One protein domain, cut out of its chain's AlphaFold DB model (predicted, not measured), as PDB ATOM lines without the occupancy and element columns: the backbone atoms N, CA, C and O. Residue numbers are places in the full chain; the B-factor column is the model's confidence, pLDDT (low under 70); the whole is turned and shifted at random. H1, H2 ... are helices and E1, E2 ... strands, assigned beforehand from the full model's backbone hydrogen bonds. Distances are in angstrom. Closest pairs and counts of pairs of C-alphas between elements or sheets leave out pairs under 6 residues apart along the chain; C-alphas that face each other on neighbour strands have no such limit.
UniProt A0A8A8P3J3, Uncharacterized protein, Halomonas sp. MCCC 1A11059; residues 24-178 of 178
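AT A GLANCE: This is residues 24 to 178 of the 178 residues of an uncharacterized protein of Halomonas sp. MCCC 1A11059 (UniProt A0A8A8P3J3). Two antiparallel sheets lie partly face to face as a long, narrow sandwich with nearly aligned strands; from one end residues 164 to 178, mostly H3, stick out as a helical arm. H1 is near that same end, and the short helix H2 sits over the strand E6 of the second sheet, on the face turned from the first. The printed part has 155 residues in the order H1 E1 E2 E3 E4 E5 H2 E6 E7 E8 E9 H3, a mixed class of three named helices and nine named strands; one sheet is branched, E1 E2 E3 E4 E9, the other runs E5 E6 E7 E8. The whole is loose, with a radius of gyration of the C-alphas of 21.6 A, and spans 77 by 32 by 22 A, the arm adding to its length.

IN THESE COORDINATES: Find C-alpha 24 at (154.047, 173.198, 113.002), where H1, residues 24 to 28, begins. E1 is residues 33 to 35. From C-alpha 38 at (153.831, 169.556, 95.309) E2 runs 37.9 A to residue 50. Next come E3, residues 53 to 62, 29.6 A; E4, 65 to 75, 30.6 A; E5, 83 to 87; and H2, 95 to 98. Then read E6, 113 to 118; E7, 121 to 129, 27.1 A; E8, 134 to 140; and E9, 147 to 157, 33.2 A. H3, residues 160 to 176, covers 24.8 A and ends at C-alpha 176, (172.102, 178.414, 78.339).

HOW THE PARTS SIT: Begin at E2 in the twisted branched sheet: E1 and E3 lie on one side of it, E9 on the other side. E1 to E4 form a meander, each strand the antiparallel neighbour of the one before, in three hairpins; look at N 40 and O 33, 3.0 A, N 46 and O 57, 2.8 A, and N 56 and O 72, 2.9 A. Between E2 and E9, N 45 and O 152 are 2.8 A apart. In the other sheet see N 85 and O 115, 2.9 A, for E5 and E6; the meander E6 E7 E8, two hairpins, has N 116 and O 123, 2.8 A, and N 126 and O 137, 2.8 A. The sheets form a sandwich, two sheets face to face, their best planes 25 degrees apart; the closest C-alphas of E4 and E7 are those of Thr 66 and Ala 129, 6.4 A. H2 is on the second sheet, over E6, at a height over the sheet of 8.9 A. H3 only grazes the branched sheet with residues 160 to 163; H1 is on neither sheet. In H1 and H3 every O i to N i+4 pair is within hydrogen-bond range; H2 is too short for one.

THE WHOLE: The C-alphas farthest apart, of Gly 81 and Arg 178, are 78.0 A apart. The printed part has no cut. The link from H2 to E6, 14 residues, is long. Mean pLDDT of the printed part is 84.4; residues 24 to 25, 27 to 37 and 177 to 178 are under 70.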
ATOM      1  N   GLU A  24     155.353 173.856 113.061       65.88
ATOM      2  CA  GLU A  24     154.047 173.198 113.002       65.88
ATOM      3  C   GLU A  24     152.917 174.170 112.625       65.88
ATOM      4  O   GLU A  24     152.108 173.856 111.756       65.88
ATOM      5  N   GLU A  25     152.911 175.388 113.175       68.69
ATOM      6  CA  GLU A  25     151.936 176.428 112.811       68.69
ATOM      7  C   GLU A  25     152.164 176.912 111.374       68.69
ATOM      8  O   GLU A  25     151.222 177.073 110.605       68.69
ATOM      9  N   LEU A  26     153.422 177.065 110.946       72.06
ATOM     10  CA  LEU A  26     153.756 177.372 109.548       72.06
ATOM     11  C   LEU A  26     153.399 176.230 108.587       72.06
ATOM     12  O   LEU A  26     153.247 176.455 107.381       72.06
ATOM     13  N   ARG A  27     153.328 174.991 109.083       63.66
ATOM     14  CA  ARG A  27     152.895 173.817 108.323       63.66
ATOM     15  C   ARG A  27     151.375 173.793 108.189       63.66
ATOM     16  O   ARG A  27     150.888 173.609 107.076       63.66
ATOM     17  N   GLU A  28     150.644 174.067 109.267       63.16
ATOM     18  CA  GLU A  28     149.183 174.209 109.251       63.16
ATOM     19  C   GLU A  28     148.726 175.380 108.375       63.16
ATOM     20  O   GLU A  28     147.850 175.209 107.527       63.16
ATOM     21  N   LEU A  29     149.379 176.542 108.486       66.56
ATOM     22  CA  LEU A  29     149.074 177.730 107.680       66.56
ATOM     23  C   LEU A  29     149.391 177.550 106.186       66.56
ATOM     24  O   LEU A  29     148.841 178.272 105.355       66.56
ATOM     25  N   ARG A  30     150.258 176.592 105.823       63.72
ATOM     26  CA  ARG A  30     150.531 176.224 104.422       63.72
ATOM     27  C   ARG A  30     149.536 175.231 103.831       63.72
ATOM     28  O   ARG A  30     149.600 175.015 102.626       63.72
ATOM     29  N   GLY A  31     148.635 174.666 104.640       54.50
ATOM     30  CA  GLY A  31     147.417 173.999 104.182       54.50
ATOM     31  C   GLY A  31     147.588 173.042 102.998       54.50
ATOM     32  O   GLY A  31     146.863 173.166 102.022       54.50
ATOM     33  N   GLY A  32     148.516 172.087 103.056       57.25
ATOM     34  CA  GLY A  32     148.653 171.084 101.995       57.25
ATOM     35  C   GLY A  32     149.616 169.955 102.348       57.25
ATOM     36  O   GLY A  32     150.553 170.151 103.124       57.25
ATOM     37  N   PHE A  33     149.404 168.765 101.777       60.84
ATOM     38  CA  PHE A  33     150.451 167.742 101.767       60.84
ATOM     39  C   PHE A  33     151.534 168.199 100.797       60.84
ATOM     40  O   PHE A  33     151.286 168.255  99.598       60.84
ATOM     41  N   GLN A  34     152.715 168.538 101.318       62.34
ATOM     42  CA  GLN A  34     153.875 168.953 100.529       62.34
ATOM     43  C   GLN A  34     154.828 167.771 100.346       62.34
ATOM     44  O   GLN A  34     155.614 167.461 101.238       62.34
ATOM     45  N   ILE A  35     154.783 167.116  99.184       64.38
ATOM     46  CA  ILE A  35     155.807 166.134  98.794       64.38
ATOM     47  C   ILE A  35     156.643 166.757  97.685       64.38
ATOM     48  O   ILE A  35     156.142 167.043  96.602       64.38
ATOM     49  N   SER A  36     157.925 167.003  97.963       65.88
ATOM     50  CA  SER A  36     158.867 167.590  96.997       65.88
ATOM     51  C   SER A  36     158.396 168.927  96.391       65.88
ATOM     52  O   SER A  36     158.671 169.214  95.228       65.88
ATOM     53  N   GLY A  37     157.666 169.740  97.164       67.81
ATOM     54  CA  GLY A  37     157.115 171.026  96.714       67.81
ATOM     55  C   GLY A  37     155.775 170.940  95.972       67.81
ATOM     56  O   GLY A  37     155.273 171.967  95.519       67.81
ATOM     57  N   LEU A  38     155.185 169.748  95.835       71.88
ATOM     58  CA  LEU A  38     153.831 169.556  95.309       71.88
ATOM     59  C   LEU A  38     152.815 169.722  96.428       71.88
ATOM     60  O   LEU A  38     152.912 169.017  97.422       71.88
ATOM     61  N   ASP A  39     151.847 170.608  96.235       76.94
ATOM     62  CA  ASP A  39     150.678 170.748  97.096       76.94
ATOM     63  C   ASP A  39     149.602 169.766  96.624       76.94
ATOM     64  O   ASP A  39     149.147 169.842  95.477       76.94
ATOM     65  N   MET A  40     149.242 168.822  97.491       76.25
ATOM     66  CA  MET A  40     148.297 167.755  97.185       76.25
ATOM     67  C   MET A  40     147.153 167.683  98.191       76.25
ATOM     68  O   MET A  40     147.326 167.877  99.399       76.25
ATOM     69  N   SER A  41     145.987 167.312  97.676       81.12
ATOM     70  CA  SER A  41     144.822 166.886  98.443       81.12
ATOM     71  C   SER A  41     144.383 165.496  97.983       81.12
ATOM     72  O   SER A  41     144.499 165.134  96.809       81.12
ATOM     73  N   PHE A  42     143.894 164.694  98.923       85.38
ATOM     74  CA  PHE A  42     143.425 163.339  98.666       85.38
ATOM     75  C   PHE A  42     141.930 163.266  98.952       85.38
ATOM     76  O   PHE A  42     141.469 163.660 100.024       85.38
ATOM     77  N   GLY A  43     141.173 162.744  97.996       89.12
ATOM     78  CA  GLY A  43     139.812 162.274  98.216       89.12
ATOM     79  C   GLY A  43     139.832 160.756  98.261       89.12
ATOM     80  O   GLY A  43     140.509 160.130  97.450       89.12
ATOM     81  N   ALA A  44     139.106 160.143  99.184       90.75
ATOM     82  CA  ALA A  44     139.011 158.692  99.214       90.75
ATOM     83  C   ALA A  44     137.603 158.228  99.540       90.75
ATOM     84  O   ALA A  44     136.946 158.782 100.415       90.75
ATOM     85  N   THR A  45     137.165 157.173  98.867       93.62
ATOM     86  CA  THR A  45     135.894 156.513  99.137       93.62
ATOM     87  C   THR A  45     136.187 155.104  99.625       93.62
ATOM     88  O   THR A  45     136.749 154.292  98.892       93.62
ATOM     89  N   LEU A  46     135.814 154.813 100.869       94.19
ATOM     90  CA  LEU A  46     135.864 153.471 101.434       94.19
ATOM     91  C   LEU A  46     134.457 152.881 101.433       94.19
ATOM     92  O   LEU A  46     133.558 153.370 102.120       94.19
ATOM     93  N   GLN A  47     134.285 151.824 100.655       95.56
ATOM     94  CA  GLN A  47     133.043 151.079 100.539       95.56
ATOM     95  C   GLN A  47     133.196 149.753 101.269       95.56
ATOM     96  O   GLN A  47     134.130 149.002 100.992       95.56
ATOM     97  N   THR A  48     132.260 149.432 102.155       96.06
ATOM     98  CA  THR A  48     132.149 148.098 102.744       96.06
ATOM     99  C   THR A  48     130.759 147.532 102.489       96.06
ATOM    100  O   THR A  48     129.757 148.156 102.828       96.06
ATOM    101  N   LEU A  49     130.690 146.340 101.902       95.69
ATOM    102  CA  LEU A  49     129.470 145.562 101.719       95.69
ATOM    103  C   LEU A  49     129.476 144.390 102.703       95.69
ATOM    104  O   LEU A  49     130.404 143.584 102.686       95.69
ATOM    105  N   VAL A  50     128.447 144.305 103.542       95.62
ATOM    106  CA  VAL A  50     128.190 143.207 104.480       95.62
ATOM    107  C   VAL A  50     126.886 142.541 104.054       95.62
ATOM    108  O   VAL A  50     125.810 143.098 104.273       95.62
ATOM    109  N   ASP A  51     126.985 141.374 103.416       94.06
ATOM    110  CA  ASP A  51     125.894 140.711 102.694       94.06
ATOM    111  C   ASP A  51     125.134 141.689 101.763       94.06
ATOM    112  O   ASP A  51     125.586 142.003 100.663       94.06
ATOM    113  N   ASN A  52     123.983 142.201 102.205       93.94
ATOM    114  CA  ASN A  52     123.105 143.100 101.458       93.94
ATOM    115  C   ASN A  52     123.150 144.567 101.932       93.94
ATOM    116  O   ASN A  52     122.411 145.409 101.414       93.94
ATOM    117  N   VAL A  53     123.985 144.888 102.921       95.19
ATOM    118  CA  VAL A  53     124.109 146.233 103.491       95.19
ATOM    119  C   VAL A  53     125.425 146.855 103.052       95.19
ATOM    120  O   VAL A  53     126.497 146.329 103.339       95.19
ATOM    121  N   ARG A  54     125.353 147.998 102.373       95.19
ATOM    122  CA  ARG A  54     126.522 148.762 101.933       95.19
ATOM    123  C   ARG A  54     126.710 149.991 102.807       95.19
ATOM    124  O   ARG A  54     125.758 150.738 103.008       95.19
ATOM    125  N   MET A  55     127.933 150.213 103.268       95.00
ATOM    126  CA  MET A  55     128.382 151.452 103.886       95.00
ATOM    127  C   MET A  55     129.426 152.109 102.988       95.00
ATOM    128  O   MET A  55     130.497 151.546 102.777       95.00
ATOM    129  N   ASP A  56     129.121 153.306 102.505       94.94
ATOM    130  CA  ASP A  56     130.037 154.151 101.750       94.94
ATOM    131  C   ASP A  56     130.492 155.304 102.650       94.94
ATOM    132  O   ASP A  56     129.675 155.943 103.317       94.94
ATOM    133  N   THR A  57     131.794 155.565 102.715       93.69
ATOM    134  CA  THR A  57     132.352 156.688 103.478       93.69
ATOM    135  C   THR A  57     133.331 157.457 102.620       93.69
ATOM    136  O   THR A  57     134.275 156.875 102.089       93.69
ATOM    137  N   VAL A  58     133.089 158.758 102.489       93.44
ATOM    138  CA  VAL A  58     133.925 159.668 101.711       93.44
ATOM    139  C   VAL A  58     134.768 160.500 102.663       93.44
ATOM    140  O   VAL A  58     134.250 161.196 103.538       93.44
ATOM    141  N   PHE A  59     136.073 160.436 102.452       91.75
ATOM    142  CA  PHE A  59     137.092 161.165 103.179       91.75
ATOM    143  C   PHE A  59     137.708 162.232 102.290       91.75
ATOM    144  O   PHE A  59     137.970 161.998 101.108       91.75
ATOM    145  N   VAL A  60     138.013 163.374 102.893       90.12
ATOM    146  CA  VAL A  60     138.937 164.356 102.334       90.12
ATOM    147  C   VAL A  60     140.107 164.485 103.291       90.12
ATOM    148  O   VAL A  60     139.932 164.663 104.495       90.12
ATOM    149  N   ILE A  61     141.311 164.354 102.750       86.69
ATOM    150  CA  ILE A  61     142.560 164.440 103.493       86.69
ATOM    151  C   ILE A  61     143.384 165.550 102.845       86.69
ATOM    152  O   ILE A  61     143.741 165.489 101.667       86.69
ATOM    153  N   ASN A  62     143.657 166.599 103.610       81.69
ATOM    154  CA  ASN A  62     144.452 167.749 103.194       81.69
ATOM    155  C   ASN A  62     145.460 168.111 104.299       81.69
ATOM    156  O   ASN A  62     145.521 167.452 105.337       81.69
ATOM    157  N   GLY A  63     146.263 169.155 104.090       70.06
ATOM    158  CA  GLY A  63     147.273 169.540 105.082       70.06
ATOM    159  C   GLY A  63     146.706 169.961 106.442       70.06
ATOM    160  O   GLY A  63     147.404 169.824 107.442       70.06
ATOM    161  N   ALA A  64     145.446 170.408 106.512       71.81
ATOM    162  CA  ALA A  64     144.789 170.741 107.776       71.81
ATOM    163  C   ALA A  64     144.372 169.481 108.554       71.81
ATOM    164  O   ALA A  64     144.385 169.473 109.783       71.81
ATOM    165  N   GLY A  65     144.089 168.367 107.877       77.12
ATOM    166  CA  GLY A  65     143.700 167.126 108.535       77.12
ATOM    167  C   GLY A  65     142.877 166.203 107.653       77.12
ATOM    168  O   GLY A  65     142.883 166.292 106.426       77.12
ATOM    169  N   THR A  66     142.176 165.294 108.317       85.50
ATOM    170  CA  THR A  66     141.270 164.346 107.681       85.50
ATOM    171  C   THR A  66     139.853 164.631 108.137       85.50
ATOM    172  O   THR A  66     139.594 164.735 109.334       85.50
ATOM    173  N   GLU A  67     138.941 164.728 107.182       88.31
ATOM    174  CA  GLU A  67     137.530 164.979 107.427       88.31
ATOM    175  C   GLU A  67     136.674 163.922 106.727       88.31
ATOM    176  O   GLU A  67     136.972 163.478 105.615       88.31
ATOM    177  N   ILE A  68     135.595 163.523 107.397       88.56
ATOM    178  CA  ILE A  68     134.564 162.660 106.828       88.56
ATOM    179  C   ILE A  68     133.506 163.564 106.214       88.56
ATOM    180  O   ILE A  68     132.735 164.196 106.928       88.56
ATOM    181  N   VAL A  69     133.478 163.615 104.887       90.06
ATOM    182  CA  VAL A  69     132.554 164.475 104.136       90.06
ATOM    183  C   VAL A  69     131.160 163.868 104.108       90.06
ATOM    184  O   VAL A  69     130.158 164.576 104.195       90.06
ATOM    185  N   SER A  70     131.080 162.547 103.961       90.12
ATOM    186  CA  SER A  70     129.801 161.849 103.949       90.12
ATOM    187  C   SER A  70     129.933 160.397 104.378       90.12
ATOM    188  O   SER A  70     130.958 159.740 104.178       90.12
ATOM    189  N   GLN A  71     128.848 159.893 104.960       91.00
ATOM    190  CA  GLN A  71     128.654 158.484 105.251       91.00
ATOM    191  C   GLN A  71     127.236 158.104 104.838       91.00
ATOM    192  O   GLN A  71     126.267 158.701 105.306       91.00
ATOM    193  N   THR A  72     127.120 157.087 103.991       91.88
ATOM    194  CA  THR A  72     125.832 156.600 103.498       91.88
ATOM    195  C   THR A  72     125.725 155.111 103.763       91.88
ATOM    196  O   THR A  72     126.627 154.346 103.426       91.88
ATOM    197  N   ILE A  73     124.606 154.691 104.346       92.69
ATOM    198  CA  ILE A  73     124.281 153.279 104.536       92.69
ATOM    199  C   ILE A  73     123.078 152.952 103.665       92.69
ATOM    200  O   ILE A  73     122.037 153.596 103.762       92.69
ATOM    201  N   THR A  74     123.227 151.944 102.812       93.12
ATOM    202  CA  THR A  74     122.177 151.495 101.898       93.12
ATOM    203  C   THR A  74     121.945 150.005 102.079       93.12
ATOM    204  O   THR A  74     122.826 149.189 101.812       93.12
ATOM    205  N   GLN A  75     120.738 149.635 102.489       92.81
ATOM    206  CA  GLN A  75     120.324 148.242 102.624       92.81
ATOM    207  C   GLN A  75     119.546 147.809 101.378       92.81
ATOM    208  O   GLN A  75     118.582 148.460 100.979       92.81
ATOM    209  N   HIS A  76     119.987 146.725 100.742       90.19
ATOM    210  CA  HIS A  76     119.379 146.193  99.525       90.19
ATOM    211  C   HIS A  76     118.516 144.978  99.884       90.19
ATOM    212  O   HIS A  76     119.020 143.886 100.129       90.19
ATOM    213  N   GLY A  77     117.199 145.168  99.936       87.31
ATOM    214  CA  GLY A  77     116.268 144.128 100.383       87.31
ATOM    215  C   GLY A  77     116.303 143.892 101.896       87.31
ATOM    216  O   GLY A  77     117.175 144.390 102.603       87.31
ATOM    217  N   ALA A  78     115.329 143.138 102.397       83.19
ATOM    218  CA  ALA A  78     115.232 142.787 103.809       83.19
ATOM    219  C   ALA A  78     115.628 141.322 104.010       83.19
ATOM    220  O   ALA A  78     115.165 140.447 103.279       83.19
ATOM    221  N   ILE A  79     116.469 141.068 105.011       85.62
ATOM    222  CA  ILE A  79     116.742 139.725 105.522       85.62
ATOM    223  C   ILE A  79     115.981 139.601 106.842       85.62
ATOM    224  O   ILE A  79     116.038 140.505 107.677       85.62
ATOM    225  N   ASP A  80     115.235 138.513 107.016       85.44
ATOM    226  CA  ASP A  80     114.434 138.312 108.223       85.44
ATOM    227  C   ASP A  80     115.322 138.235 109.476       85.44
ATOM    228  O   ASP A  80     116.396 137.630 109.464       85.44
ATOM    229  N   GLY A  81     114.895 138.906 110.546       85.38
ATOM    230  CA  GLY A  81     115.668 139.036 111.783       85.38
ATOM    231  C   GLY A  81     116.949 139.879 111.682       85.38
ATOM    232  O   GLY A  81     117.695 139.936 112.659       85.38
ATOM    233  N   GLN A  82     117.221 140.541 110.549       92.56
ATOM    234  CA  GLN A  82     118.392 141.402 110.394       92.56
ATOM    235  C   GLN A  82     118.170 142.775 111.025       92.56
ATOM    236  O   GLN A  82     117.328 143.563 110.596       92.56
ATOM    237  N   VAL A  83     118.999 143.090 112.015       91.81
ATOM    238  CA  VAL A  83     119.073 144.401 112.648       91.81
ATOM    239  C   VAL A  83     120.306 145.120 112.125       91.81
ATOM    240  O   VAL A  83     121.441 144.721 112.383       91.81
ATOM    241  N   VAL A  84     120.067 146.211 111.406       92.50
ATOM    242  CA  VAL A  84     121.107 147.110 110.908       92.50
ATOM    243  C   VAL A  84     121.097 148.375 111.759       92.50
ATOM    244  O   VAL A  84     120.040 148.939 112.043       92.50
ATOM    245  N   SER A  85     122.256 148.820 112.229       91.69
ATOM    246  CA  SER A  85     122.369 150.049 113.016       91.69
ATOM    247  C   SER A  85     123.660 150.790 112.708       91.69
ATOM    248  O   SER A  85     124.742 150.210 112.716       91.69
ATOM    249  N   GLN A  86     123.537 152.092 112.457       90.94
ATOM    250  CA  GLN A  86     124.676 152.995 112.338       90.94
ATOM    251  C   GLN A  86     125.204 153.353 113.729       90.94
ATOM    252  O   GLN A  86     124.430 153.631 114.650       90.94
ATOM    253  N   VAL A  87     126.523 153.374 113.871       89.88
ATOM    254  CA  VAL A  87     127.232 153.729 115.108       89.88
ATOM    255  C   VAL A  87     128.256 154.828 114.833       89.88
ATOM    256  O   VAL A  87     128.688 154.997 113.693       89.88
ATOM    257  N   GLY A  88     128.638 155.561 115.876       83.50
ATOM    258  CA  GLY A  88     129.625 156.638 115.811       83.50
ATOM    259  C   GLY A  88     129.018 158.016 116.064       83.50
ATOM    260  O   GLY A  88     127.867 158.153 116.493       83.50
ATOM    261  N   GLN A  89     129.807 159.060 115.823       72.25
ATOM    262  CA  GLN A  89     129.377 160.432 116.083       72.25
ATOM    263  C   GLN A  89     128.153 160.802 115.231       72.25
ATOM    264  O   GLN A  89     128.147 160.627 114.017       72.25
ATOM    265  N   GLY A  90     127.099 161.295 115.887       70.19
ATOM    266  CA  GLY A  90     125.857 161.711 115.229       70.19
ATOM    267  C   GLY A  90     124.832 160.600 114.960       70.19
ATOM    268  O   GLY A  90     123.716 160.924 114.568       70.19
ATOM    269  N   SER A  91     125.137 159.318 115.219       76.56
ATOM    270  CA  SER A  91     124.170 158.224 114.991       76.56
ATOM    271  C   SER A  91     123.166 158.020 116.137       76.56
ATOM    272  O   SER A  91     122.165 157.324 115.971       76.56
ATOM    273  N   GLY A  92     123.441 158.587 117.317       73.06
ATOM    274  CA  GLY A  92     122.595 158.472 118.511       73.06
ATOM    275  C   GLY A  92     122.584 157.090 119.178       73.06
ATOM    276  O   GLY A  92     121.899 156.922 120.181       73.06
ATOM    277  N   LYS A  93     123.339 156.112 118.654       79.75
ATOM    278  CA  LYS A  93     123.480 154.765 119.227       79.75
ATOM    279  C   LYS A  93     124.939 154.459 119.530       79.75
ATOM    280  O   LYS A  93     125.791 154.517 118.640       79.75
ATOM    281  N   ALA A  94     125.221 154.083 120.772       81.75
ATOM    282  CA  ALA A  94     126.558 153.665 121.163       81.75
ATOM    283  C   ALA A  94     126.825 152.226 120.699       81.75
ATOM    284  O   ALA A  94     126.018 151.326 120.924       81.75
ATOM    285  N   ILE A  95     128.004 151.977 120.119       84.19
ATOM    286  CA  ILE A  95     128.433 150.623 119.726       84.19
ATOM    287  C   ILE A  95     128.361 149.625 120.892       84.19
ATOM    288  O   ILE A  95     128.026 148.459 120.703       84.19
ATOM    289  N   MET A  96     128.609 150.097 122.113       83.94
ATOM    290  CA  MET A  96     128.594 149.293 123.335       83.94
ATOM    291  C   MET A  96     127.213 148.697 123.645       83.94
ATOM    292  O   MET A  96     127.146 147.626 124.234       83.94
ATOM    293  N   GLU A  97     126.124 149.345 123.222       84.50
ATOM    294  CA  GLU A  97     124.751 148.850 123.418       84.50
ATOM    295  C   GLU A  97     124.392 147.723 122.442       84.50
ATOM    296  O   GLU A  97     123.493 146.927 122.700       84.50
ATOM    297  N   LEU A  98     125.096 147.656 121.310       85.75
ATOM    298  CA  LEU A  98     124.845 146.700 120.233       85.75
ATOM    299  C   LEU A  98     125.831 145.526 120.243       85.75
ATOM    300  O   LEU A  98     125.630 144.545 119.526       85.75
ATOM    301  N   THR A  99     126.908 145.637 121.021       87.44
ATOM    302  CA  THR A  99     127.995 144.657 121.050       87.44
ATOM    303  C   THR A  99     127.643 143.487 121.979       87.44
ATOM    304  O   THR A  99     127.326 143.715 123.147       87.44
ATOM    305  N   PRO A 100     127.721 142.226 121.510       86.56
ATOM    306  CA  PRO A 100     127.516 141.052 122.354       86.56
ATOM    307  C   PRO A 100     128.524 140.956 123.506       86.56
ATOM    308  O   PRO A 100     129.668 141.405 123.402       86.56
ATOM    309  N   SER A 101     128.132 140.282 124.590       84.12
ATOM    310  CA  SER A 101     129.024 139.996 125.718       84.12
ATOM    311  C   SER A 101     130.270 139.228 125.257       84.12
ATOM    312  O   SER A 101     130.149 138.183 124.620       84.12
ATOM    313  N   GLY A 102     131.459 139.725 125.611       81.25
ATOM    314  CA  GLY A 102     132.744 139.099 125.274       81.25
ATOM    315  C   GLY A 102     133.535 139.793 124.161       81.25
ATOM    316  O   GLY A 102     134.688 139.434 123.942       81.25
ATOM    317  N   ILE A 103     132.972 140.811 123.502       85.00
ATOM    318  CA  ILE A 103     133.693 141.662 122.543       85.00
ATOM    319  C   ILE A 103     133.839 143.063 123.149       85.00
ATOM    320  O   ILE A 103     132.854 143.676 123.553       85.00
ATOM    321  N   ASN A 104     135.067 143.584 123.222       86.88
ATOM    322  CA  ASN A 104     135.329 144.940 123.708       86.88
ATOM    323  C   ASN A 104     135.653 145.880 122.538       86.88
ATOM    324  O   ASN A 104     136.735 145.802 121.961       86.88
ATOM    325  N   LEU A 105     134.719 146.782 122.227       86.50
ATOM    326  CA  LEU A 105     134.851 147.810 121.186       86.50
ATOM    327  C   LEU A 105     134.891 149.233 121.765       86.50
ATOM    328  O   LEU A 105     134.577 150.190 121.063       86.50
ATOM    329  N   ALA A 106     135.274 149.403 123.036       84.81
ATOM    330  CA  ALA A 106     135.286 150.717 123.689       84.81
ATOM    331  C   ALA A 106     136.149 151.753 122.940       84.81
ATOM    332  O   ALA A 106     135.778 152.922 122.854       84.81
ATOM    333  N   GLY A 107     137.258 151.311 122.335       85.00
ATOM    334  CA  GLY A 107     138.129 152.157 121.512       85.00
ATOM    335  C   GLY A 107     137.534 152.571 120.162       85.00
ATOM    336  O   GLY A 107     138.125 153.400 119.482       85.00
ATOM    337  N   MET A 108     136.378 152.018 119.774       85.75
ATOM    338  CA  MET A 108     135.732 152.283 118.483       85.75
ATOM    339  C   MET A 108     134.520 153.218 118.583       85.75
ATOM    340  O   MET A 108     133.840 153.447 117.588       85.75
ATOM    341  N   LYS A 109     134.233 153.766 119.773       82.19
ATOM    342  CA  LYS A 109     133.009 154.541 120.046       82.19
ATOM    343  C   LYS A 109     132.843 155.789 119.169       82.19
ATOM    344  O   LYS A 109     131.716 156.176 118.877       82.19
ATOM    345  N   ASP A 110     133.956 156.406 118.779       83.31
ATOM    346  CA  ASP A 110     133.967 157.684 118.059       83.31
ATOM    347  C   ASP A 110     134.074 157.507 116.542       83.31
ATOM    348  O   ASP A 110     133.909 158.480 115.806       83.31
ATOM    349  N   PHE A 111     134.333 156.284 116.065       86.38
ATOM    350  CA  PHE A 111     134.451 156.020 114.637       86.38
ATOM    351  C   PHE A 111     133.082 155.728 114.028       86.38
ATOM    352  O   PHE A 111     132.306 154.948 114.590       86.38
ATOM    353  N   PRO A 112     132.782 156.317 112.862       88.06
ATOM    354  CA  PRO A 112     131.588 155.963 112.129       88.06
ATOM    355  C   PRO A 112     131.663 154.512 111.682       88.06
ATOM    356  O   PRO A 112     132.681 154.021 111.179       88.06
ATOM    357  N   GLY A 113     130.546 153.827 111.859       91.62
ATOM    358  CA  GLY A 113     130.472 152.417 111.576       91.62
ATOM    359  C   GLY A 113     129.067 151.912 111.338       91.62
ATOM    360  O   GLY A 113     128.065 152.619 111.481       91.62
ATOM    361  N   LEU A 114     129.027 150.640 110.983       93.38
ATOM    362  CA  LEU A 114     127.838 149.868 110.700       93.38
ATOM    363  C   LEU A 114     127.866 148.617 111.562       93.38
ATOM    364  O   LEU A 114     128.859 147.897 111.572       93.38
ATOM    365  N   VAL A 115     126.760 148.327 112.231       94.00
ATOM    366  CA  VAL A 115     126.523 147.058 112.911       94.00
ATOM    367  C   VAL A 115     125.409 146.321 112.190       94.00
ATOM    368  O   VAL A 115     124.339 146.880 111.947       94.00
ATOM    369  N   VAL A 116     125.664 145.057 111.881       94.06
ATOM    370  CA  VAL A 116     124.700 144.098 111.357       94.06
ATOM    371  C   VAL A 116     124.634 142.940 112.341       94.06
ATOM    372  O   VAL A 116     125.647 142.308 112.640       94.06
ATOM    373  N   ASN A 117     123.444 142.671 112.857       93.56
ATOM    374  CA  ASN A 117     123.192 141.543 113.740       93.56
ATOM    375  C   ASN A 117     121.986 140.760 113.224       93.56
ATOM    376  O   ASN A 117     120.921 141.336 113.018       93.56
ATOM    377  N   ASP A 118     122.166 139.468 112.984       92.31
ATOM    378  CA  ASP A 118     121.127 138.557 112.510       92.31
ATOM    379  C   ASP A 118     121.430 137.115 112.957       92.31
ATOM    380  O   ASP A 118     122.326 136.871 113.767       92.31
ATOM    381  N   ALA A 119     120.701 136.141 112.406       91.12
ATOM    382  CA  ALA A 119     120.882 134.723 112.715       91.12
ATOM    383  C   ALA A 119     122.297 134.178 112.427       91.12
ATOM    384  O   ALA A 119     122.693 133.185 113.037       91.12
ATOM    385  N   LYS A 120     123.073 134.800 111.526       91.44
ATOM    386  CA  LYS A 120     124.469 134.411 111.274       91.44
ATOM    387  C   LYS A 120     125.393 134.869 112.397       91.44
ATOM    388  O   LYS A 120     126.441 134.257 112.582       91.44
ATOM    389  N   GLY A 121     125.026 135.929 113.116       91.69
ATOM    390  CA  GLY A 121     125.778 136.529 114.215       91.69
ATOM    391  C   GLY A 121     126.024 138.027 114.026       91.69
ATOM    392  O   GLY A 121     125.484 138.675 113.127       91.69
ATOM    393  N   PHE A 122     126.884 138.572 114.877       93.44
ATOM    394  CA  PHE A 122     127.249 139.982 114.919       93.44
ATOM    395  C   PHE A 122     128.417 140.290 113.979       93.44
ATOM    396  O   PHE A 122     129.462 139.632 113.998       93.44
ATOM    397  N   THR A 123     128.258 141.349 113.194       94.50
ATOM    398  CA  THR A 123     129.306 141.964 112.386       94.50
ATOM    399  C   THR A 123     129.261 143.473 112.592       94.50
ATOM    400  O   THR A 123     128.219 144.097 112.432       94.50
ATOM    401  N   SER A 124     130.401 144.079 112.906       94.00
ATOM    402  CA  SER A 124     130.580 145.526 112.951       94.00
ATOM    403  C   SER A 124     131.710 145.954 112.029       94.00
ATOM    404  O   SER A 124     132.758 145.307 111.990       94.00
ATOM    405  N   VAL A 125     131.508 147.056 111.323       94.31
ATOM    406  CA  VAL A 125     132.473 147.670 110.415       94.31
ATOM    407  C   VAL A 125     132.697 149.105 110.852       94.31
ATOM    408  O   VAL A 125     131.731 149.812 111.118       94.31
ATOM    409  N   PHE A 126     133.948 149.549 110.874       93.50
ATOM    410  CA  PHE A 126     134.325 150.924 111.181       93.50
ATOM    411  C   PHE A 126     135.230 151.463 110.096       93.50
ATOM    412  O   PHE A 126     136.123 150.756 109.621       93.50
ATOM    413  N   HIS A 127     135.021 152.722 109.739       93.12
ATOM    414  CA  HIS A 127     135.917 153.432 108.847       93.12
ATOM    415  C   HIS A 127     136.571 154.586 109.603       93.12
ATOM    416  O   HIS A 127     135.914 155.339 110.322       93.12
ATOM    417  N   SER A 128     137.878 154.721 109.434       89.81
ATOM    418  CA  SER A 128     138.667 155.809 109.993       89.81
ATOM    419  C   SER A 128     139.717 156.224 108.982       89.81
ATOM    420  O   SER A 128     140.195 155.408 108.195       89.81
ATOM    421  N   ALA A 129     140.082 157.493 108.994       87.31
ATOM    422  CA  ALA A 129     141.159 157.985 108.166       87.31
ATOM    423  C   ALA A 129     141.985 158.995 108.957       87.31
ATOM    424  O   ALA A 129     141.477 159.762 109.772       87.31
ATOM    425  N   THR A 130     143.283 158.940 108.712       83.75
ATOM    426  CA  THR A 130     144.306 159.806 109.283       83.75
ATOM    427  C   THR A 130     145.094 160.434 108.138       83.75
ATOM    428  O   THR A 130     144.898 160.077 106.974       83.75
ATOM    429  N   ARG A 131     146.023 161.340 108.462       75.62
ATOM    430  CA  ARG A 131     146.921 161.931 107.462       75.62
ATOM    431  C   ARG A 131     147.773 160.877 106.741       75.62
ATOM    432  O   ARG A 131     148.096 161.071 105.576       75.62
ATOM    433  N   ASP A 132     148.076 159.762 107.408       77.00
ATOM    434  CA  ASP A 132     149.026 158.760 106.913       77.00
ATOM    435  C   ASP A 132     148.358 157.462 106.430       77.00
ATOM    436  O   ASP A 132     148.955 156.702 105.669       77.00
ATOM    437  N   ALA A 133     147.129 157.178 106.873       81.44
ATOM    438  CA  ALA A 133     146.458 155.912 106.587       81.44
ATOM    439  C   ALA A 133     144.930 156.020 106.575       81.44
ATOM    440  O   ALA A 133     144.331 156.685 107.422       81.44
ATOM    441  N   ILE A 134     144.309 155.264 105.668       85.69
ATOM    442  CA  ILE A 134     142.869 154.984 105.651       85.69
ATOM    443  C   ILE A 134     142.667 153.557 106.152       85.69
ATOM    444  O   ILE A 134     143.277 152.615 105.649       85.69
ATOM    445  N   LEU A 135     141.821 153.408 107.164       88.50
ATOM    446  CA  LEU A 135     141.629 152.186 107.931       88.50
ATOM    447  C   LEU A 135     140.164 151.751 107.838       88.50
ATOM    448  O   LEU A 135     139.259 152.448 108.298       88.50
ATOM    449  N   GLY A 136     139.940 150.566 107.275       90.19
ATOM    450  CA  GLY A 136     138.691 149.825 107.414       90.19
ATOM    451  C   GLY A 136     138.884 148.710 108.432       90.19
ATOM    452  O   GLY A 136     139.739 147.850 108.240       90.19
ATOM    453  N   SER A 137     138.113 148.713 109.516       91.06
ATOM    454  CA  SER A 137     138.137 147.645 110.516       91.06
ATOM    455  C   SER A 137     136.845 146.849 110.462       91.06
ATOM    456  O   SER A 137     135.762 147.423 110.367       91.06
ATOM    457  N   VAL A 138     136.963 145.526 110.535       92.25
ATOM    458  CA  VAL A 138     135.833 144.601 110.556       92.25
ATOM    459  C   VAL A 138     135.998 143.681 111.753       92.25
ATOM    460  O   VAL A 138     137.007 142.992 111.887       92.25
ATOM    461  N   VAL A 139     134.985 143.647 112.611       91.81
ATOM    462  CA  VAL A 139     134.905 142.719 113.739       91.81
ATOM    463  C   VAL A 139     133.653 141.886 113.554       91.81
ATOM    464  O   VAL A 139     132.555 142.423 113.460       91.81
ATOM    465  N   SER A 140     133.811 140.571 113.471       92.38
ATOM    466  CA  SER A 140     132.705 139.659 113.205       92.38
ATOM    467  C   SER A 140     132.843 138.400 114.045       92.38
ATOM    468  O   SER A 140     133.915 137.799 114.082       92.38
ATOM    469  N   ASN A 141     131.753 137.981 114.680       91.81
ATOM    470  CA  ASN A 141     131.589 136.621 115.197       91.81
ATOM    471  C   ASN A 141     130.576 135.818 114.357       91.81
ATOM    472  O   ASN A 141     130.193 134.713 114.739       91.81
ATOM    473  N   ALA A 142     130.131 136.389 113.232       90.44
ATOM    474  CA  ALA A 142     129.131 135.792 112.371       90.44
ATOM    475  C   ALA A 142     129.706 134.664 111.503       90.44
ATOM    476  O   ALA A 142     130.811 134.768 110.966       90.44
ATOM    477  N   SER A 143     128.924 133.604 111.322       90.88
ATOM    478  CA  SER A 143     129.260 132.481 110.445       90.88
ATOM    479  C   SER A 143     128.823 132.761 109.008       90.88
ATOM    480  O   SER A 143     127.700 133.202 108.783       90.88
ATOM    481  N   GLN A 144     129.684 132.469 108.023       90.50
ATOM    482  CA  GLN A 144     129.361 132.602 106.587       90.50
ATOM    483  C   GLN A 144     128.854 134.008 106.198       90.50
ATOM    484  O   GLN A 144     127.922 134.168 105.403       90.50
ATOM    485  N   ARG A 145     129.449 135.040 106.803       93.44
ATOM    486  CA  ARG A 145     129.211 136.429 106.415       93.44
ATOM    487  C   ARG A 145     130.054 136.767 105.194       93.44
ATOM    488  O   ARG A 145     131.269 136.577 105.230       93.44
ATOM    489  N   GLU A 146     129.434 137.310 104.153       93.19
ATOM    490  CA  GLU A 146     130.177 137.894 103.043       93.19
ATOM    491  C   GLU A 146     130.504 139.349 103.370       93.19
ATOM    492  O   GLU A 146     129.620 140.156 103.658       93.19
ATOM    493  N   ILE A 147     131.797 139.671 103.359       94.50
ATOM    494  CA  ILE A 147     132.292 141.016 103.642       94.50
ATOM    495  C   ILE A 147     133.254 141.402 102.529       94.50
ATOM    496  O   ILE A 147     134.246 140.715 102.292       94.50
ATOM    497  N   GLN A 148     132.955 142.499 101.844       95.38
ATOM    498  CA  GLN A 148     133.806 143.051 100.796       95.38
ATOM    499  C   GLN A 148     134.141 144.492 101.135       95.38
ATOM    500  O   GLN A 148     133.247 145.270 101.455       95.38
ATOM    501  N   GLN A 149     135.418 144.852 101.037       93.50
ATOM    502  CA  GLN A 149     135.882 146.223 101.212       93.50
ATOM    503  C   GLN A 149     136.577 146.691  99.939       93.50
ATOM    504  O   GLN A 149     137.376 145.958  99.355       93.50
ATOM    505  N   ARG A 150     136.267 147.909  99.507       94.38
ATOM    506  CA  ARG A 150     136.906 148.571  98.374       94.38
ATOM    507  C   ARG A 150     137.308 149.974  98.786       94.38
ATOM    508  O   ARG A 150     136.490 150.716  99.317       94.38
ATOM    509  N   LEU A 151     138.563 150.312  98.524       92.75
ATOM    510  CA  LEU A 151     139.112 151.637  98.751       92.75
ATOM    511  C   LEU A 151     139.485 152.247  97.403       92.75
ATOM    512  O   LEU A 151     140.375 151.736  96.725       92.75
ATOM    513  N   ASP A 152     138.824 153.343  97.055       91.94
ATOM    514  CA  ASP A 152     139.129 154.145  95.876       91.94
ATOM    515  C   ASP A 152     139.760 155.467  96.329       91.94
ATOM    516  O   ASP A 152     139.175 156.187  97.138       91.94
ATOM    517  N   ILE A 153     140.959 155.787  95.831       88.56
ATOM    518  CA  ILE A 153     141.715 156.993  96.211       88.56
ATOM    519  C   ILE A 153     141.915 157.871  94.978       88.56
ATOM    520  O   ILE A 153     142.498 157.444  93.983       88.56
ATOM    521  N   GLY A 154     141.458 159.116  95.062       87.56
ATOM    522  CA  GLY A 154     141.743 160.184  94.114       87.56
ATOM    523  C   GLY A 154     142.782 161.148  94.680       87.56
ATOM    524  O   GLY A 154     142.673 161.592  95.822       87.56
ATOM    525  N   VAL A 155     143.781 161.496  93.871       84.56
ATOM    526  CA  VAL A 155     144.813 162.480  94.226       84.56
ATOM    527  C   VAL A 155     144.636 163.710  93.352       84.56
ATOM    528  O   VAL A 155     144.580 163.598  92.127       84.56
ATOM    529  N   GLN A 156     144.581 164.882  93.971       81.88
ATOM    530  CA  GLN A 156     144.570 166.162  93.282       81.88
ATOM    531  C   GLN A 156     145.850 166.931  93.606       81.88
ATOM    532  O   GLN A 156     146.244 167.051  94.762       81.88
ATOM    533  N   VAL A 157     146.499 167.452  92.564       81.25
ATOM    534  CA  VAL A 157     147.682 168.310  92.684       81.25
ATOM    535  C   VAL A 157     147.251 169.753  92.451       81.25
ATOM    536  O   VAL A 157     146.847 170.116  91.346       81.25
ATOM    537  N   ASN A 158     147.346 170.576  93.486       79.12
ATOM    538  CA  ASN A 158     146.827 171.941  93.502       79.12
ATOM    539  C   ASN A 158     147.748 172.926  92.762       79.12
ATOM    540  O   ASN A 158     147.279 173.895  92.168       79.12
ATOM    541  N   ASN A 159     149.061 172.669  92.740       77.31
ATOM    542  CA  ASN A 159     150.074 173.590  92.209       77.31
ATOM    543  C   ASN A 159     150.795 173.099  90.934       77.31
ATOM    544  O   ASN A 159     151.901 173.553  90.626       77.31
ATOM    545  N   LEU A 160     150.160 172.219  90.152       80.81
ATOM    546  CA  LEU A 160     150.746 171.641  88.934       80.81
ATOM    547  C   LEU A 160     151.261 172.685  87.912       80.81
ATOM    548  O   LEU A 160     152.367 172.501  87.396       80.81
ATOM    549  N   PRO A 161     150.560 173.806  87.631       79.62
ATOM    550  CA  PRO A 161     151.043 174.797  86.662       79.62
ATOM    551  C   PRO A 161     152.320 175.519  87.116       79.62
ATOM    552  O   PRO A 161     153.210 175.792  86.309       79.62
ATOM    553  N   ALA A 162     152.438 175.804  88.416       77.94
ATOM    554  CA  ALA A 162     153.619 176.454  88.979       77.94
ATOM    555  C   ALA A 162     154.855 175.545  88.880       77.94
ATOM    556  O   ALA A 162     155.948 176.020  88.559       77.94
ATOM    557  N   LEU A 163     154.666 174.235  89.075       77.94
ATOM    558  CA  LEU A 163     155.710 173.231  88.885       77.94
ATOM    559  C   LEU A 163     156.180 173.179  87.423       77.94
ATOM    560  O   LEU A 163     157.381 173.224  87.162       77.94
ATOM    561  N   GLN A 164     155.247 173.152  86.466       81.50
ATOM    562  CA  GLN A 164     155.576 173.144  85.036       81.50
ATOM    563  C   GLN A 164     156.394 174.383  84.637       81.50
ATOM    564  O   GLN A 164     157.413 174.265  83.954       81.50
ATOM    565  N   ALA A 165     156.012 175.567  85.127       81.56
ATOM    566  CA  ALA A 165     156.748 176.805  84.880       81.56
ATOM    567  C   ALA A 165     158.150 176.811  85.526       81.56
ATOM    568  O   ALA A 165     159.098 177.377  84.976       81.56
ATOM    569  N   ALA A 166     158.315 176.198  86.703       77.75
ATOM    570  CA  ALA A 166     159.624 176.034  87.336       77.75
ATOM    571  C   ALA A 166     160.533 175.079  86.541       77.75
ATOM    572  O   ALA A 166     161.688 175.418  86.284       77.75
ATOM    573  N   GLN A 167     160.002 173.944  86.076       80.81
ATOM    574  CA  GLN A 167     160.741 172.978  85.257       80.81
ATOM    575  C   GLN A 167     161.179 173.569  83.912       80.81
ATOM    576  O   GLN A 167     162.328 173.393  83.510       80.81
ATOM    577  N   GLN A 168     160.308 174.334  83.244       81.50
ATOM    578  CA  GLN A 168     160.658 175.015  81.992       81.50
ATOM    579  C   GLN A 168     161.790 176.032  82.181       81.50
ATOM    580  O   GLN A 168     162.721 176.071  81.378       81.50
ATOM    581  N   ARG A 169     161.752 176.828  83.258       79.06
ATOM    582  CA  ARG A 169     162.836 177.774  83.572       79.06
ATOM    583  C   ARG A 169     164.153 177.061  83.860       79.06
ATOM    584  O   ARG A 169     165.191 177.515  83.384       79.06
ATOM    585  N   HIS A 170     164.120 175.938  84.575       77.44
ATOM    586  CA  HIS A 170     165.315 175.124  84.799       77.44
ATOM    587  C   HIS A 170     165.902 174.589  83.490       77.44
ATOM    588  O   HIS A 170     167.098 174.743  83.266       77.44
ATOM    589  N   ALA A 171     165.065 174.058  82.594       77.38
ATOM    590  CA  ALA A 171     165.507 173.557  81.294       77.38
ATOM    591  C   ALA A 171     166.128 174.657  80.411       77.38
ATOM    592  O   ALA A 171     167.125 174.417  79.735       77.38
ATOM    593  N   ILE A 172     165.572 175.874  80.436       79.25
ATOM    594  CA  ILE A 172     166.155 177.035  79.742       79.25
ATOM    595  C   ILE A 172     167.500 177.429  80.365       79.25
ATOM    596  O   ILE A 172     168.447 177.745  79.657       79.25
ATOM    597  N   THR A 173     167.604 177.407  81.692       82.94
ATOM    598  CA  THR A 173     168.846 177.789  82.376       82.94
ATOM    599  C   THR A 173     169.959 176.767  82.119       82.94
ATOM    600  O   THR A 173     171.095 177.160  81.876       82.94
ATOM    601  N   GLU A 174     169.639 175.469  82.092       75.94
ATOM    602  CA  GLU A 174     170.598 174.422  81.710       75.94
ATOM    603  C   GLU A 174     171.006 174.496  80.237       75.94
ATOM    604  O   GLU A 174     172.172 174.263  79.922       75.94
ATOM    605  N   SER A 175     170.090 174.844  79.326       76.00
ATOM    606  CA  SER A 175     170.427 174.965  77.903       76.00
ATOM    607  C   SER A 175     171.297 176.184  77.590       76.00
ATOM    608  O   SER A 175     172.033 176.155  76.609       76.00
ATOM    609  N   LEU A 176     171.249 177.223  78.429       70.88
ATOM    610  CA  LEU A 176     172.102 178.414  78.339       70.88
ATOM    611  C   LEU A 176     173.463 178.246  79.035       70.88
ATOM    612  O   LEU A 176     174.373 179.032  78.782       70.88
ATOM    613  N   ALA A 177     173.604 177.256  79.921       68.06
ATOM    614  CA  ALA A 177     174.849 176.952  80.630       68.06
ATOM    615  C   ALA A 177     175.767 175.971  79.868       68.06
ATOM    616  O   ALA A 177     176.823 175.601  80.386       68.06
ATOM    617  N   ARG A 178     175.368 175.545  78.663       51.56
ATOM    618  CA  ARG A 178     176.110 174.643  77.773       51.56
ATOM    619  C   ARG A 178     176.606 175.380  76.536       51.56
ATOM    620  O   ARG A 178     177.727 175.044  76.097       51.56
TER     621      ARG A 178